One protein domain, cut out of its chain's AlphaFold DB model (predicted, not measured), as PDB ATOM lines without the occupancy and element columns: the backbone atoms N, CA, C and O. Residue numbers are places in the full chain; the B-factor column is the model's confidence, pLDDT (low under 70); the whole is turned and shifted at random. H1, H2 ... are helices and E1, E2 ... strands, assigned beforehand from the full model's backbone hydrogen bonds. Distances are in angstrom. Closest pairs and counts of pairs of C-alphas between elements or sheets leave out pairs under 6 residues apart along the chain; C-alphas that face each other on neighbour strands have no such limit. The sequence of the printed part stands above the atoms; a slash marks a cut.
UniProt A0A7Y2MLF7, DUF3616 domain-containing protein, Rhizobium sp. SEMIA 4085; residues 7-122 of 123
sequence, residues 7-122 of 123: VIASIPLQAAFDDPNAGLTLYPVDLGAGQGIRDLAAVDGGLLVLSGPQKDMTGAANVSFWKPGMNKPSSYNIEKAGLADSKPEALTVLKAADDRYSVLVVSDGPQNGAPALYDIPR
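This is residues 7 to 122 of the 123 residues of the protein "DUF3616 domain-containing protein" of Rhizobium sp. SEMIA 4085 (UniProt A0A7Y2MLF7). Two strongly twisted sheets sit face to face as a small sandwich, E3 to E6 in one and E7 to E9 in the other. From it a narrow arm reaches away, made of the two-strand pair E1 and E2 with the short helix H1 at its far end. The printed part has 116 residues, with nine named strands and one named helix in the order E1 H1 E2 E3 E4 E5 E6 E7 E8 E9; the class is mostly strand. The sheets, each antiparallel throughout, run E3 - E4 - E5 - E6, E7 - E8 - E9 and E1 - E2. The whole is compact, with a radius of gyration of the C-alphas of 15.1 A and spans of 44 by 35 by 27 A.

E1, residues 7 to 10, begins at C-alpha 7 (140.060, 19.148, -38.035) and is 9.9 A long. H1, residues 13 to 18, measures 8.9 A, and E2, residues 25 to 29, 13.0 A. E3, residues 35 to 43, spans 22.0 A and bends by 61 degrees at residue 38. E4, residues 46 to 53, spans 22.5 A, E5, residues 61 to 66, 15.6 A, and E6, residues 75 to 78, 9.3 A. E7, residues 87 to 96, is the longest strand by residues; it spans 24.4 A and bends by 56 degrees at residue 90. E8, residues 100 to 108, spans 25.4 A. E9, residues 116 to 121, spans 16.3 A and ends at C-alpha 121 (121.018, 32.481, -38.189).

E1 and E2 are antiparallel at 151 degrees, with N 8 and O 27 2.9 A apart, within hydrogen-bond range. H1 is apart from E3 to E9; 1 of its 2 O i to N i+4 pairs is within range. E3 E4 E5 E6 form a meander, each strand the antiparallel neighbour of the one before, in three hairpins; N 38 and O 50, N 49 and O 64, and N 63 and O 76 are 2.8, 2.8 and 2.9 A apart. E7 E8 E9 form a second meander, with N 92 and O 104 at 2.9 A and N 101 and O 120 at 2.8 A. The strands of the two sheets stand at 30 degrees to each other. The closest C-alphas of E3 and E7 are those of Arg 38 and Glu 89, 5.3 A apart; those of E6 and E9 are Tyr 76 and Ile 120, 6.8 A.

The two C-alphas farthest apart, those of Asp 18 and Ala 84, are 44.9 A apart. The printed part has no cut, and no link is long. Mean pLDDT of the printed part is 94.1, and no printed residue is under 70.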
ATOM      1  N   VAL A   7     138.912  18.271 -38.282       94.25
ATOM      2  CA  VAL A   7     140.060  19.148 -38.035       94.25
ATOM      3  C   VAL A   7     140.060  20.241 -39.083       94.25
ATOM      4  O   VAL A   7     140.041  19.941 -40.275       94.25
ATOM      5  N   ILE A   8     140.117  21.489 -38.631       95.56
ATOM      6  CA  ILE A   8     140.469  22.633 -39.471       95.56
ATOM      7  C   ILE A   8     141.960  22.880 -39.276       95.56
ATOM      8  O   ILE A   8     142.441  22.920 -38.147       95.56
ATOM      9  N   ALA A   9     142.703  23.020 -40.366       94.81
ATOM     10  CA  ALA A   9     144.122  23.341 -40.327       94.81
ATOM     11  C   ALA A   9     144.342  24.754 -40.868       94.81
ATOM     12  O   ALA A   9     143.727  25.137 -41.861       94.81
ATOM     13  N   SER A  10     145.235  25.516 -40.241       95.38
ATOM     14  CA  SER A  10     145.681  26.809 -40.758       95.38
ATOM     15  C   SER A  10     147.189  26.840 -40.926       95.38
ATOM     16  O   SER A  10     147.926  26.275 -40.116       95.38
ATOM     17  N   ILE A  11     147.635  27.595 -41.916       96.25
ATOM     18  CA  ILE A  11     149.038  27.874 -42.198       96.25
ATOM     19  C   ILE A  11     149.179  29.372 -42.502       96.25
ATOM     20  O   ILE A  11     148.270  29.946 -43.110       96.25
ATOM     21  N   PRO A  12     150.269  30.042 -42.085       95.50
ATOM     22  CA  PRO A  12     150.534  31.405 -42.525       95.50
ATOM     23  C   PRO A  12     150.617  31.472 -44.054       95.50
ATOM     24  O   PRO A  12     151.293  30.650 -44.667       95.50
ATOM     25  N   LEU A  13     149.964  32.466 -44.665       94.81
ATOM     26  CA  LEU A  13     149.839  32.569 -46.125       94.81
ATOM     27  C   LEU A  13     151.191  32.496 -46.839       94.81
ATOM     28  O   LEU A  13     151.340  31.744 -47.790       94.81
ATOM     29  N   GLN A  14     152.179  33.253 -46.362       96.31
ATOM     30  CA  GLN A  14     153.505  33.263 -46.968       96.31
ATOM     31  C   GLN A  14     154.187  31.892 -46.860       96.31
ATOM     32  O   GLN A  14     154.711  31.374 -47.838       96.31
ATOM     33  N   ALA A  15     154.107  31.262 -45.686       96.00
ATOM     34  CA  ALA A  15     154.702  29.954 -45.445       96.00
ATOM     35  C   ALA A  15     154.072  28.856 -46.324       96.00
ATOM     36  O   ALA A  15     154.772  27.944 -46.742       96.00
ATOM     37  N   ALA A  16     152.785  28.981 -46.671       94.75
ATOM     38  CA  ALA A  16     152.098  28.044 -47.562       94.75
ATOM     39  C   ALA A  16     152.700  27.973 -48.978       94.75
ATOM     40  O   ALA A  16     152.519  26.962 -49.656       94.75
ATOM     41  N   PHE A  17     153.391  29.028 -49.420       95.25
ATOM     42  CA  PHE A  17     154.002  29.101 -50.749       95.25
ATOM     43  C   PHE A  17     155.535  29.100 -50.717       95.25
ATOM     44  O   PHE A  17     156.148  28.623 -51.670       95.25
ATOM     45  N   ASP A  18     156.141  29.583 -49.629       96.12
ATOM     46  CA  ASP A  18     157.585  29.837 -49.560       96.12
ATOM     47  C   ASP A  18     158.359  28.812 -48.705       96.12
ATOM     48  O   ASP A  18     159.580  28.715 -48.841       96.12
ATOM     49  N   ASP A  19     157.692  28.047 -47.830       95.56
ATOM     50  CA  ASP A  19     158.351  27.107 -46.911       95.56
ATOM     51  C   ASP A  19     157.730  25.696 -46.976       95.56
ATOM     52  O   ASP A  19     156.672  25.449 -46.392       95.56
ATOM     53  N   PRO A  20     158.400  24.719 -47.617       91.50
ATOM     54  CA  PRO A  20     157.897  23.348 -47.710       91.50
ATOM     55  C   PRO A  20     157.866  22.605 -46.363       91.50
ATOM     56  O   PRO A  20     157.296  21.516 -46.293       91.50
ATOM     57  N   ASN A  21     158.473  23.155 -45.304       95.06
ATOM     58  CA  ASN A  21     158.482  22.576 -43.958       95.06
ATOM     59  C   ASN A  21     157.548  23.307 -42.984       95.06
ATOM     60  O   ASN A  21     157.546  23.000 -41.787       95.06
ATOM     61  N   ALA A  22     156.761  24.267 -43.472       94.56
ATOM     62  CA  ALA A  22     155.850  25.032 -42.643       94.56
ATOM     63  C   ALA A  22     154.849  24.120 -41.916       94.56
ATOM     64  O   ALA A  22     154.129  23.321 -42.517       94.56
ATOM     65  N   GLY A  23     154.791  24.255 -40.591       93.88
ATOM     66  CA  GLY A  23     153.863  23.499 -39.760       93.88
ATOM     67  C   GLY A  23     152.421  23.993 -39.895       93.88
ATOM     68  O   GLY A  23     152.159  25.196 -39.953       93.88
ATOM     69  N   LEU A  24     151.470  23.058 -39.872       95.00
ATOM     70  CA  LEU A  24     150.049  23.371 -39.739       95.00
ATOM     71  C   LEU A  24     149.699  23.598 -38.268       95.00
ATOM     72  O   LEU A  24     150.045  22.790 -37.405       95.00
ATOM     73  N   THR A  25     148.935  24.651 -37.987       95.69
ATOM     74  CA  THR A  25     148.195  24.742 -36.723       95.69
ATOM     75  C   THR A  25     146.881  23.996 -36.888       95.69
ATOM     76  O   THR A  25     146.113  24.287 -37.804       95.69
ATOM     77  N   LEU A  26     146.638  23.009 -36.028       94.69
ATOM     78  CA  LEU A  26     145.490  22.113 -36.121       94.69
ATOM     79  C   LEU A  26     144.450  22.489 -35.065       94.69
ATOM     80  O   LEU A  26     144.770  22.615 -33.884       94.69
ATOM     81  N   TYR A  27     143.202  22.623 -35.497       95.06
ATOM     82  CA  TYR A  27     142.053  22.928 -34.656       95.06
ATOM     83  C   TYR A  27     141.050  21.774 -34.734       95.06
ATOM     84  O   TYR A  27     140.341  21.649 -35.738       95.06
ATOM     85  N   PRO A  28     140.981  20.912 -33.709       93.56
ATOM     86  CA  PRO A  28     139.921  19.919 -33.602       93.56
ATOM     87  C   PRO A  28     138.551  20.596 -33.484       93.56
ATOM     88  O   PRO A  28     138.401  21.591 -32.769       93.56
ATOM     89  N   VAL A  29     137.562  20.045 -34.180       94.31
ATOM     90  CA  VAL A  29     136.176  20.518 -34.179       94.31
ATOM     91  C   VAL A  29     135.250  19.332 -33.915       94.31
ATOM     92  O   VAL A  29     135.235  18.346 -34.658       94.31
ATOM     93  N   ASP A  30     134.462  19.442 -32.850       93.81
ATOM     94  CA  ASP A  30     133.393  18.518 -32.500       93.81
ATOM     95  C   ASP A  30     132.154  18.819 -33.352       93.81
ATOM     96  O   ASP A  30     131.375  19.729 -33.063       93.81
ATOM     97  N   LEU A  31     131.991  18.040 -34.421       93.31
ATOM     98  CA  LEU A  31     130.812  18.049 -35.293       93.31
ATOM     99  C   LEU A  31     129.822  16.924 -34.948       93.31
ATOM    100  O   LEU A  31     128.823  16.746 -35.643       93.31
ATOM    101  N   GLY A  32     130.096  16.148 -33.895       90.50
ATOM    102  CA  GLY A  32     129.375  14.924 -33.574       90.50
ATOM    103  C   GLY A  32     129.923  13.671 -34.266       90.50
ATOM    104  O   GLY A  32     130.645  13.709 -35.266       90.50
ATOM    105  N   ALA A  33     129.575  12.515 -33.701       89.62
ATOM    106  CA  ALA A  33     130.093  11.225 -34.136       89.62
ATOM    107  C   ALA A  33     129.747  10.928 -35.604       89.62
ATOM    108  O   ALA A  33     128.594  10.998 -36.027       89.62
ATOM    109  N   GLY A  34     130.765  10.550 -36.378       91.12
ATOM    110  CA  GLY A  34     130.596  10.186 -37.782       91.12
ATOM    111  C   GLY A  34     130.410  11.367 -38.733       91.12
ATOM    112  O   GLY A  34     130.210  11.117 -39.920       91.12
ATOM    113  N   GLN A  35     130.501  12.608 -38.250       94.38
ATOM    114  CA  GLN A  35     130.428  13.816 -39.068       94.38
ATOM    115  C   GLN A  35     131.827  14.315 -39.451       94.38
ATOM    116  O   GLN A  35     132.788  14.190 -38.690       94.38
ATOM    117  N   GLY A  36     131.935  14.884 -40.645       95.19
ATOM    118  CA  GLY A  36     133.132  15.531 -41.166       95.19
ATOM    119  C   GLY A  36     132.804  16.882 -41.791       95.19
ATOM    120  O   GLY A  36     131.641  17.200 -42.029       95.19
ATOM    121  N   ILE A  37     133.845  17.671 -42.054       96.38
ATOM    122  CA  ILE A  37     133.741  18.914 -42.827       96.38
ATOM    123  C   ILE A  37     133.630  18.529 -44.297       96.38
ATOM    124  O   ILE A  37     134.440  17.734 -44.778       96.38
ATOM    125  N   ARG A  38     132.631  19.075 -44.983       96.50
ATOM    126  CA  ARG A  38     132.462  18.922 -46.428       96.50
ATOM    127  C   ARG A  38     132.981  20.116 -47.194       96.50
ATOM    128  O   ARG A  38     133.712  19.936 -48.156       96.50
ATOM    129  N   ASP A  39     132.691  21.312 -46.700       97.94
ATOM    130  CA  ASP A  39     133.173  22.537 -47.316       97.94
ATOM    131  C   ASP A  39     133.218  23.690 -46.299       97.94
ATOM    132  O   ASP A  39     132.633  23.609 -45.207       97.94
ATOM    133  N   LEU A  40     133.961  24.744 -46.640       98.00
ATOM    134  CA  LEU A  40     134.200  25.930 -45.822       98.00
ATOM    135  C   LEU A  40     133.963  27.197 -46.650       98.00
ATOM    136  O   LEU A  40     134.547  27.360 -47.717       98.00
ATOM    137  N   ALA A  41     133.211  28.155 -46.109       98.12
ATOM    138  CA  ALA A  41     133.090  29.489 -46.698       98.12
ATOM    139  C   ALA A  41     133.501  30.574 -45.701       98.12
ATOM    140  O   ALA A  41     133.067  30.567 -44.550       98.12
ATOM    141  N   ALA A  42     134.320  31.528 -46.139       97.00
ATOM    142  CA  ALA A  42     134.708  32.659 -45.306       97.00
ATOM    143  C   ALA A  42     133.544  33.642 -45.112       97.00
ATOM    144  O   ALA A  42     132.812  33.956 -46.052       97.00
ATOM    145  N   VAL A  43     133.410  34.150 -43.890       96.44
ATOM    146  CA  VAL A  43     132.486  35.225 -43.509       96.44
ATOM    147  C   VAL A  43     133.192  36.172 -42.542       96.44
ATOM    148  O   VAL A  43     134.256  35.854 -42.008       96.44
ATOM    149  N   ASP A  44     132.603  37.335 -42.277       94.19
ATOM    150  CA  ASP A  44     133.162  38.260 -41.293       94.19
ATOM    151  C   ASP A  44     133.340  37.573 -39.931       94.19
ATOM    152  O   ASP A  44     132.405  37.028 -39.343       94.19
ATOM    153  N   GLY A  45     134.577  37.590 -39.432       92.31
ATOM    154  CA  GLY A  45     134.937  37.045 -38.124       92.31
ATOM    155  C   GLY A  45     135.108  35.522 -38.048       92.31
ATOM    156  O   GLY A  45     135.404  35.032 -36.953       92.31
ATOM    157  N   GLY A  46     134.960  34.770 -39.146       95.56
ATOM    158  CA  GLY A  46     135.126  33.314 -39.111       95.56
ATOM    159  C   GLY A  46     134.818  32.583 -40.417       95.56
ATOM    160  O   GLY A  46     134.987  33.107 -41.516       95.56
ATOM    161  N   LEU A  47     134.385  31.333 -40.278       97.19
ATOM    162  CA  LEU A  47     134.011  30.435 -41.364       97.19
ATOM    163  C   LEU A  47     132.594  29.909 -41.133       97.19
ATOM    164  O   LEU A  47     132.209  29.626 -39.999       97.19
ATOM    165  N   LEU A  48     131.848  29.705 -42.211       97.88
ATOM    166  CA  LEU A  48     130.753  28.749 -42.232       97.88
ATOM    167  C   LEU A  48     131.302  27.378 -42.608       97.88
ATOM    168  O   LEU A  48     132.041  27.240 -43.581       97.88
ATOM    169  N   VAL A  49     130.922  26.374 -41.827       97.88
ATOM    170  CA  VAL A  49     131.319  24.979 -41.990       97.88
ATOM    171  C   VAL A  49     130.090  24.181 -42.389       97.88
ATOM    172  O   VAL A  49     129.157  24.067 -41.588       97.88
ATOM    173  N   LEU A  50     130.098  23.611 -43.595       98.06
ATOM    174  CA  LEU A  50     129.152  22.565 -43.975       98.06
ATOM    175  C   LEU A  50     129.677  21.239 -43.432       98.06
ATOM    176  O   LEU A  50     130.792  20.824 -43.758       98.06
ATOM    177  N   SER A  51     128.876  20.579 -42.605       97.12
ATOM    178  CA  SER A  51     129.158  19.249 -42.082       97.12
ATOM    179  C   SER A  51     128.170  18.216 -42.607       97.12
ATOM    180  O   SER A  51     127.010  18.526 -42.877       97.12
ATOM    181  N   GLY A  52     128.647  16.984 -42.752       95.69
ATOM    182  CA  GLY A  52     127.873  15.827 -43.202       95.69
ATOM    183  C   GLY A  52     128.575  14.517 -42.828       95.69
ATOM    184  O   GLY A  52     129.669  14.550 -42.251       95.69
ATOM    185  N   PRO A  53     127.991  13.343 -43.135       93.94
ATOM    186  CA  PRO A  53     128.595  12.055 -42.792       93.94
ATOM    187  C   PRO A  53     130.007  11.933 -43.360       93.94
ATOM    188  O   PRO A  53     130.195  12.139 -44.542       93.94
ATOM    189  N   GLN A  54     131.010  11.544 -42.575       90.50
ATOM    190  CA  GLN A  54     132.399  11.465 -43.060       90.50
ATOM    191  C   GLN A  54     132.579  10.458 -44.212       90.50
ATOM    192  O   GLN A  54     133.402  10.664 -45.101       90.50
ATOM    193  N   LYS A  55     131.816   9.359 -44.174       88.50
ATOM    194  CA  LYS A  55     131.838   8.291 -45.175       88.50
ATOM    195  C   LYS A  55     131.062   8.742 -46.404       88.50
ATOM    196  O   LYS A  55     130.221   9.632 -46.311       88.50
ATOM    197  N   ASP A  56     131.305   8.080 -47.526       87.19
ATOM    198  CA  ASP A  56     130.485   8.253 -48.717       87.19
ATOM    199  C   ASP A  56     129.116   7.587 -48.509       87.19
ATOM    200  O   ASP A  56     128.895   6.417 -48.819       87.19
ATOM    201  N   MET A  57     128.236   8.306 -47.818       88.44
ATOM    202  CA  MET A  57     126.876   7.896 -47.499       88.44
ATOM    203  C   MET A  57     126.011   9.126 -47.255       88.44
ATOM    204  O   MET A  57     126.494  10.194 -46.879       88.44
ATOM    205  N   THR A  58     124.706   8.952 -47.390       89.00
ATOM    206  CA  THR A  58     123.740   9.973 -46.999       89.00
ATOM    207  C   THR A  58     123.553  10.064 -45.498       89.00
ATOM    208  O   THR A  58     123.597   9.054 -44.796       89.00
ATOM    209  N   GLY A  59     123.203  11.250 -45.017       91.00
ATOM    210  CA  GLY A  59     122.813  11.461 -43.631       91.00
ATOM    211  C   GLY A  59     122.479  12.920 -43.361       91.00
ATOM    212  O   GLY A  59     122.302  13.701 -44.294       91.00
ATOM    213  N   ALA A  60     122.374  13.264 -42.078       92.88
ATOM    214  CA  ALA A  60     122.163  14.640 -41.652       92.88
ATOM    215  C   ALA A  60     123.332  15.528 -42.095       92.88
ATOM    216  O   ALA A  60     124.487  15.111 -42.000       92.88
ATOM    217  N   ALA A  61     123.011  16.745 -42.527       95.75
ATOM    218  CA  ALA A  61     123.974  17.789 -42.827       95.75
ATOM    219  C   ALA A  61     123.635  19.047 -42.024       95.75
ATOM    220  O   ALA A  61     122.466  19.309 -41.722       95.75
ATOM    221  N   ASN A  62     124.653  19.817 -41.658       96.75
ATOM    222  CA  ASN A  62     124.477  21.038 -40.880       96.75
ATOM    223  C   ASN A  62     125.377  22.147 -41.416       96.75
ATOM    224  O   ASN A  62     126.443  21.879 -41.963       96.75
ATOM    225  N   VAL A  63     124.971  23.392 -41.196       97.62
ATOM    226  CA  VAL A  63     125.836  24.562 -41.366       97.62
ATOM    227  C   VAL A  63     126.088  25.167 -39.994       97.62
ATOM    228  O   VAL A  63     125.161  25.345 -39.206       97.62
ATOM    229  N   SER A  64     127.345  25.465 -39.688       96.38
ATOM    230  CA  SER A  64     127.745  26.023 -38.395       96.38
ATOM    231  C   SER A  64     128.739  27.164 -38.577       96.38
ATOM    232  O   SER A  64     129.545  27.137 -39.505       96.38
ATOM    233  N   PHE A  65     128.677  28.179 -37.714       96.69
ATOM    234  CA  PHE A  65     129.700  29.222 -37.669       96.69
ATOM    235  C   PHE A  65     130.865  28.761 -36.796       96.69
ATOM    236  O   PHE A  65     130.661  28.251 -35.696       96.69
ATOM    237  N   TRP A  66     132.088  28.975 -37.266       96.75
ATOM    238  CA  TRP A  66     133.302  28.577 -36.574       96.75
ATOM    239  C   TRP A  66     134.377  29.664 -36.648       96.75
ATOM    240  O   TRP A  66     134.516  30.366 -37.648       96.75
ATOM    241  N   LYS A  67     135.197  29.763 -35.600       95.81
ATOM    242  CA  LYS A  67     136.432  30.558 -35.580       95.81
ATOM    243  C   LYS A  67     137.498  29.865 -34.722       95.81
ATOM    244  O   LYS A  67     137.131  29.066 -33.855       95.81
ATOM    245  N   PRO A  68     138.797  30.180 -34.899       94.25
ATOM    246  CA  PRO A  68     139.861  29.601 -34.083       94.25
ATOM    247  C   PRO A  68     139.566  29.682 -32.579       94.25
ATOM    248  O   PRO A  68     139.145  30.720 -32.069       94.25
ATOM    249  N   GLY A  69     139.774  28.567 -31.876       88.31
ATOM    250  CA  GLY A  69     139.464  28.419 -30.448       88.31
ATOM    251  C   GLY A  69     138.049  27.913 -30.138       88.31
ATOM    252  O   GLY A  69     137.775  27.572 -28.989       88.31
ATOM    253  N   MET A  70     137.160  27.806 -31.130       92.69
ATOM    254  CA  MET A  70     135.837  27.199 -30.965       92.69
ATOM    255  C   MET A  70     135.903  25.694 -31.246       92.69
ATOM    256  O   MET A  70     136.071  25.280 -32.389       92.69
ATOM    257  N   ASN A  71     135.772  24.862 -30.214       89.06
ATOM    258  CA  ASN A  71     135.795  23.406 -30.383       89.06
ATOM    259  C   ASN A  71     134.427  22.831 -30.776       89.06
ATOM    260  O   ASN A  71     134.386  21.840 -31.489       89.06
ATOM    261  N   LYS A  72     133.321  23.439 -30.341       90.38
ATOM    262  CA  LYS A  72     131.961  22.942 -30.571       90.38
ATOM    263  C   LYS A  72     131.057  24.061 -31.099       90.38
ATOM    264  O   LYS A  72     130.499  24.811 -30.296       90.38
ATOM    265  N   PRO A  73     130.941  24.219 -32.426       89.06
ATOM    266  CA  PRO A  73     130.146  25.284 -33.016       89.06
ATOM    267  C   PRO A  73     128.641  24.980 -32.951       89.06
ATOM    268  O   PRO A  73     128.206  23.835 -33.122       89.06
ATOM    269  N   SER A  74     127.826  26.014 -32.729       87.75
ATOM    270  CA  SER A  74     126.368  25.915 -32.856       87.75
ATOM    271  C   SER A  74     126.010  25.546 -34.291       87.75
ATOM    272  O   SER A  74     126.472  26.176 -35.242       87.75
ATOM    273  N   SER A  75     125.204  24.500 -34.444       91.31
ATOM    274  CA  SER A  75     124.899  23.906 -35.742       91.31
ATOM    275  C   SER A  75     123.436  24.118 -36.100       91.31
ATOM    276  O   SER A  75     122.546  23.837 -35.298       91.31
ATOM    277  N   TYR A  76     123.197  24.576 -37.324       94.50
ATOM    278  CA  TYR A  76     121.881  24.646 -37.935       94.50
ATOM    279  C   TYR A  76     121.702  23.448 -38.865       94.50
ATOM    280  O   TYR A  76     122.459  23.285 -39.824       94.50
ATOM    281  N   ASN A  77     120.718  22.597 -38.581       94.94
ATOM    282  CA  ASN A  77     120.415  21.462 -39.444       94.94
ATOM    283  C   ASN A  77     119.796  21.952 -40.755       94.94
ATOM    284  O   ASN A  77     118.824  22.705 -40.731       94.94
ATOM    285  N   ILE A  78     120.356  21.524 -41.887       94.19
ATOM    286  CA  ILE A  78     119.779  21.824 -43.196       94.19
ATOM    287  C   ILE A  78     118.958  20.630 -43.678       94.19
ATOM    288  O   ILE A  78     119.421  19.487 -43.685       94.19
ATOM    289  N   GLU A  79     117.728  20.900 -44.103       91.06
ATOM    290  CA  GLU A  79     116.929  19.910 -44.814       91.06
ATOM    291  C   GLU A  79     117.497  19.762 -46.221       91.06
ATOM    292  O   GLU A  79     117.387  20.672 -47.032       91.06
ATOM    293  N   LYS A  80     118.145  18.631 -46.507       85.50
ATOM    294  CA  LYS A  80     118.783  18.411 -47.807       85.50
ATOM    295  C   LYS A  80     117.783  18.552 -48.960       85.50
ATOM    296  O   LYS A  80     116.668  18.038 -48.905       85.50
ATOM    297  N   ALA A  81     118.236  19.168 -50.044       86.56
ATOM    298  CA  ALA A  81     117.506  19.198 -51.302       86.56
ATOM    299  C   ALA A  81     117.871  18.006 -52.196       86.56
ATOM    300  O   ALA A  81     118.936  17.403 -52.053       86.56
ATOM    301  N   GLY A  82     116.989  17.690 -53.144       87.44
ATOM    302  CA  GLY A  82     117.181  16.602 -54.100       87.44
ATOM    303  C   GLY A  82     116.618  15.259 -53.632       87.44
ATOM    304  O   GLY A  82     115.706  15.186 -52.810       87.44
ATOM    305  N   LEU A  83     117.135  14.181 -54.220       86.94
ATOM    306  CA  LEU A  83     116.716  12.807 -53.950       86.94
ATOM    307  C   LEU A  83     117.235  12.292 -52.600       86.94
ATOM    308  O   LEU A  83     118.100  12.893 -51.955       86.94
ATOM    309  N   ALA A  84     116.717  11.138 -52.178       85.75
ATOM    310  CA  ALA A  84     117.082  10.510 -50.913       85.75
ATOM    311  C   ALA A  84     118.578  10.178 -50.802       85.75
ATOM    312  O   ALA A  84     119.070  10.116 -49.679       85.75
ATOM    313  N   ASP A  85     119.287  10.016 -51.919       88.06
ATOM    314  CA  ASP A  85     120.725   9.750 -52.019       88.06
ATOM    315  C   ASP A  85     121.607  11.020 -52.091       88.06
ATOM    316  O   ASP A  85     122.830  10.911 -52.098       88.06
ATOM    317  N   SER A  86     121.014  12.222 -52.083       91.00
ATOM    318  CA  SER A  86     121.759  13.490 -52.179       91.00
ATOM    319  C   SER A  86     122.671  13.718 -50.976       91.00
ATOM    320  O   SER A  86     122.248  13.557 -49.821       91.00
ATOM    321  N   LYS A  87     123.901  14.156 -51.258       94.44
ATOM    322  CA  LYS A  87     124.928  14.478 -50.261       94.44
ATOM    323  C   LYS A  87     125.348  15.941 -50.415       94.44
ATOM    324  O   LYS A  87     125.984  16.247 -51.414       94.44
ATOM    325  N   PRO A  88     125.011  16.850 -49.487       96.38
ATOM    326  CA  PRO A  88     125.546  18.211 -49.505       96.38
ATOM    327  C   PRO A  88     127.080  18.208 -49.455       96.38
ATOM    328  O   PRO A  88     127.649  17.681 -48.501       96.38
ATOM    329  N   GLU A  89     127.740  18.787 -50.461       95.69
ATOM    330  CA  GLU A  89     129.211  18.748 -50.594       95.69
ATOM    331  C   GLU A  89     129.840  20.129 -50.841       95.69
ATOM    332  O   GLU A  89     131.042  20.279 -50.667       95.69
ATOM    333  N   ALA A  90     129.056  21.149 -51.205       96.88
ATOM    334  CA  ALA A  90     129.564  22.506 -51.411       96.88
ATOM    335  C   ALA A  90     128.617  23.558 -50.831       96.88
ATOM    336  O   ALA A  90     127.393  23.412 -50.927       96.88
ATOM    337  N   LEU A  91     129.174  24.637 -50.279       98.06
ATOM    338  CA  LEU A  91     128.443  25.820 -49.842       98.06
ATOM    339  C   LEU A  91     129.049  27.108 -50.416       98.06
ATOM    340  O   LEU A  91     130.250  27.240 -50.623       98.06
ATOM    341  N   THR A  92     128.217  28.124 -50.610       98.12
ATOM    342  CA  THR A  92     128.695  29.487 -50.851       98.12
ATOM    343  C   THR A  92     127.770  30.507 -50.206       98.12
ATOM    344  O   THR A  92     126.564  30.287 -50.074       98.12
ATOM    345  N   VAL A  93     128.339  31.631 -49.777       98.12
ATOM    346  CA  VAL A  93     127.601  32.720 -49.135       98.12
ATOM    347  C   VAL A  93     127.116  33.676 -50.214       98.12
ATOM    348  O   VAL A  93     127.918  34.286 -50.915       98.12
ATOM    349  N   LEU A  94     125.799  33.832 -50.334       98.25
ATOM    350  CA  LEU A  94     125.192  34.776 -51.276       98.25
ATOM    351  C   LEU A  94     124.987  36.153 -50.649       98.25
ATOM    352  O   LEU A  94     125.085  37.177 -51.324       98.25
ATOM    353  N   LYS A  95     124.662  36.176 -49.353       97.75
ATOM    354  CA  LYS A  95     124.446  37.405 -48.592       97.75
ATOM    355  C   LYS A  95     124.781  37.191 -47.123       97.75
ATOM    356  O   LYS A  95     124.456  36.158 -46.545       97.75
ATOM    357  N   ALA A  96     125.367  38.214 -46.515       96.56
ATOM    358  CA  ALA A  96     125.641  38.284 -45.092       96.56
ATOM    359  C   ALA A  96     124.934  39.526 -44.522       96.56
ATOM    360  O   ALA A  96     125.308  40.651 -44.841       96.56
ATOM    361  N   ALA A  97     123.863  39.321 -43.757       94.94
ATOM    362  CA  ALA A  97     123.131  40.371 -43.046       94.94
ATOM    363  C   ALA A  97     123.429  40.287 -41.544       94.94
ATOM    364  O   ALA A  97     123.995  39.299 -41.093       94.94
ATOM    365  N   ASP A  98     123.033  41.289 -40.760       92.75
ATOM    366  CA  ASP A  98     123.392  41.366 -39.336       92.75
ATOM    367  C   ASP A  98     122.913  40.165 -38.506       92.75
ATOM    368  O   ASP A  98     123.612  39.757 -37.580       92.75
ATOM    369  N   ASP A  99     121.781  39.553 -38.868       94.50
ATOM    370  CA  ASP A  99     121.147  38.452 -38.132       94.50
ATOM    371  C   ASP A  99     121.244  37.079 -38.824       94.50
ATOM    372  O   ASP A  99     120.916  36.061 -38.209       94.50
ATOM    373  N   ARG A 100     121.678  37.015 -40.093       96.44
ATOM    374  CA  ARG A 100     121.672  35.772 -40.884       96.44
ATOM    375  C   ARG A 100     122.653  35.760 -42.054       96.44
ATOM    376  O   ARG A 100     123.026  36.799 -42.600       96.44
ATOM    377  N   TYR A 101     122.981  34.555 -42.504       97.50
ATOM    378  CA  TYR A 101     123.633  34.279 -43.779       97.50
ATOM    379  C   TYR A 101     122.643  33.613 -44.729       97.50
ATOM    380  O   TYR A 101     122.051  32.602 -44.368       97.50
ATOM    381  N   SER A 102     122.507  34.128 -45.947       98.00
ATOM    382  CA  SER A 102     121.835  33.396 -47.022       98.00
ATOM    383  C   SER A 102     122.893  32.628 -47.801       98.00
ATOM    384  O   SER A 102     123.808  33.232 -48.376       98.00
ATOM    385  N   VAL A 103     122.787  31.304 -47.803       98.25
ATOM    386  CA  VAL A 103     123.764  30.401 -48.421       98.25
ATOM    387  C   VAL A 103     123.119  29.569 -49.518       98.25
ATOM    388  O   VAL A 103     121.949  29.198 -49.425       98.25
ATOM    389  N   LEU A 104     123.901  29.261 -50.547       98.38
ATOM    390  CA  LEU A 104     123.575  28.252 -51.544       98.38
ATOM    391  C   LEU A 104     124.364  26.989 -51.216       98.38
ATOM    392  O   LEU A 104     125.581  27.057 -51.065       98.38
ATOM    393  N   VAL A 105     123.679  25.853 -51.138       98.12
ATOM    394  CA  VAL A 105     124.306  24.538 -50.971       98.12
ATOM    395  C   VAL A 105     124.014  23.686 -52.195       98.12
ATOM    396  O   VAL A 105     122.893  23.688 -52.710       98.12
ATOM    397  N   VAL A 106     125.030  22.959 -52.649       97.38
ATOM    398  CA  VAL A 106     124.954  22.029 -53.779       97.38
ATOM    399  C   VAL A 106     125.379  20.643 -53.303       97.38
ATOM    400  O   VAL A 106     126.274  20.496 -52.465       97.38
ATOM    401  N   SER A 107     124.698  19.626 -53.817       95.69
ATOM    402  CA  SER A 107     124.902  18.228 -53.461       95.69
ATOM    403  C   SER A 107     125.603  17.439 -54.562       95.69
ATOM    404  O   SER A 107     125.399  17.694 -55.746       95.69
ATOM    405  N   ASP A 108     126.367  16.427 -54.167       91.88
ATOM    406  CA  ASP A 108     126.769  15.324 -55.037       91.88
ATOM    407  C   ASP A 108     125.623  14.300 -55.185       91.88
ATOM    408  O   ASP A 108     124.832  14.097 -54.253       91.88
ATOM    409  N   GLY A 109     125.545  13.659 -56.357       87.88
ATOM    410  CA  GLY A 109     124.529  12.672 -56.743       87.88
ATOM    411  C   GLY A 109     123.491  13.198 -57.750       87.88
ATOM    412  O   GLY A 109     123.465  12.727 -58.890       87.88
ATOM    413  N   PRO A 110     122.626  14.163 -57.383       89.38
ATOM    414  CA  PRO A 110     121.584  14.669 -58.272       89.38
ATOM    415  C   PRO A 110     122.119  15.360 -59.527       89.38
ATOM    416  O   PRO A 110     123.144  16.042 -59.508       89.38
ATOM    417  N   GLN A 111     121.346  15.295 -60.615       88.56
ATOM    418  CA  GLN A 111     121.621  16.098 -61.804       88.56
ATOM    419  C   GLN A 111     121.632  17.595 -61.444       88.56
ATOM    420  O   GLN A 111     120.728  18.090 -60.770       88.56
ATOM    421  N   ASN A 112     122.664  18.315 -61.897       91.00
ATOM    422  CA  ASN A 112     122.924  19.722 -61.561       91.00
ATOM    423  C   ASN A 112     123.085  20.001 -60.051       91.00
ATOM    424  O   ASN A 112     123.008  21.153 -59.636       91.00
ATOM    425  N   GLY A 113     123.288  18.963 -59.235       93.06
ATOM    426  CA  GLY A 113     123.583  19.051 -57.808       93.06
ATOM    427  C   GLY A 113     122.450  19.548 -56.905       93.06
ATOM    428  O   GLY A 113     122.702  19.852 -55.745       93.06
ATOM    429  N   ALA A 114     121.213  19.634 -57.408       94.81
ATOM    430  CA  ALA A 114     120.029  20.047 -56.639       94.81
ATOM    431  C   ALA A 114     120.269  21.290 -55.739       94.81
ATOM    432  O   ALA A 114     120.152  21.192 -54.515       94.81
ATOM    433  N   PRO A 115     120.632  22.448 -56.325       96.25
ATOM    434  CA  PRO A 115     120.963  23.652 -55.571       96.25
ATOM    435  C   PRO A 115     119.797  24.100 -54.687       96.25
ATOM    436  O   PRO A 115     118.658  24.181 -55.152       96.25
ATOM    437  N   ALA A 116     120.089  24.449 -53.435       96.81
ATOM    438  CA  ALA A 116     119.091  24.954 -52.498       96.81
ATOM    439  C   ALA A 116     119.611  26.107 -51.644       96.81
ATOM    440  O   ALA A 116     120.790  26.172 -51.295       96.81
ATOM    441  N   LEU A 117     118.693  27.022 -51.331       97.81
ATOM    442  CA  LEU A 117     118.945  28.212 -50.532       97.81
ATOM    443  C   LEU A 117     118.551  27.966 -49.082       97.81
ATOM    444  O   LEU A 117     117.459  27.466 -48.814       97.81
ATOM    445  N   TYR A 118     119.414  28.381 -48.160       97.62
ATOM    446  CA  TYR A 118     119.156  28.311 -46.726       97.62
ATOM    447  C   TYR A 118     119.483  29.651 -46.076       97.62
ATOM    448  O   TYR A 118     120.498  30.270 -46.399       97.62
ATOM    449  N   ASP A 119     118.643  30.065 -45.131       96.75
ATOM    450  CA  ASP A 119     118.937  31.173 -44.228       96.75
ATOM    451  C   ASP A 119     119.459  30.606 -42.905       96.75
ATOM    452  O   ASP A 119     118.742  29.921 -42.175       96.75
ATOM    453  N   ILE A 120     120.723  30.889 -42.606       96.56
ATOM    454  CA  ILE A 120     121.429  30.412 -41.418       96.56
ATOM    455  C   ILE A 120     121.518  31.558 -40.407       96.56
ATOM    456  O   ILE A 120     122.154  32.572 -40.712       96.56
ATOM    457  N   PRO A 121     120.920  31.443 -39.210       94.00
ATOM    458  CA  PRO A 121     121.018  32.481 -38.189       94.00
ATOM    459  C   PRO A 121     122.469  32.740 -37.760       94.00
ATOM    460  O   PRO A 121     123.258  31.804 -37.611       94.00
ATOM    461  N   ARG A 122     122.811  34.005 -37.505       88.88
ATOM    462  CA  ARG A 122     124.053  34.379 -36.816       88.88
ATOM    463  C   ARG A 122     123.855  34.141 -35.317       88.88
ATOM    464  O   ARG A 122     123.175  34.924 -34.661       88.88
TER     465      ARG A 122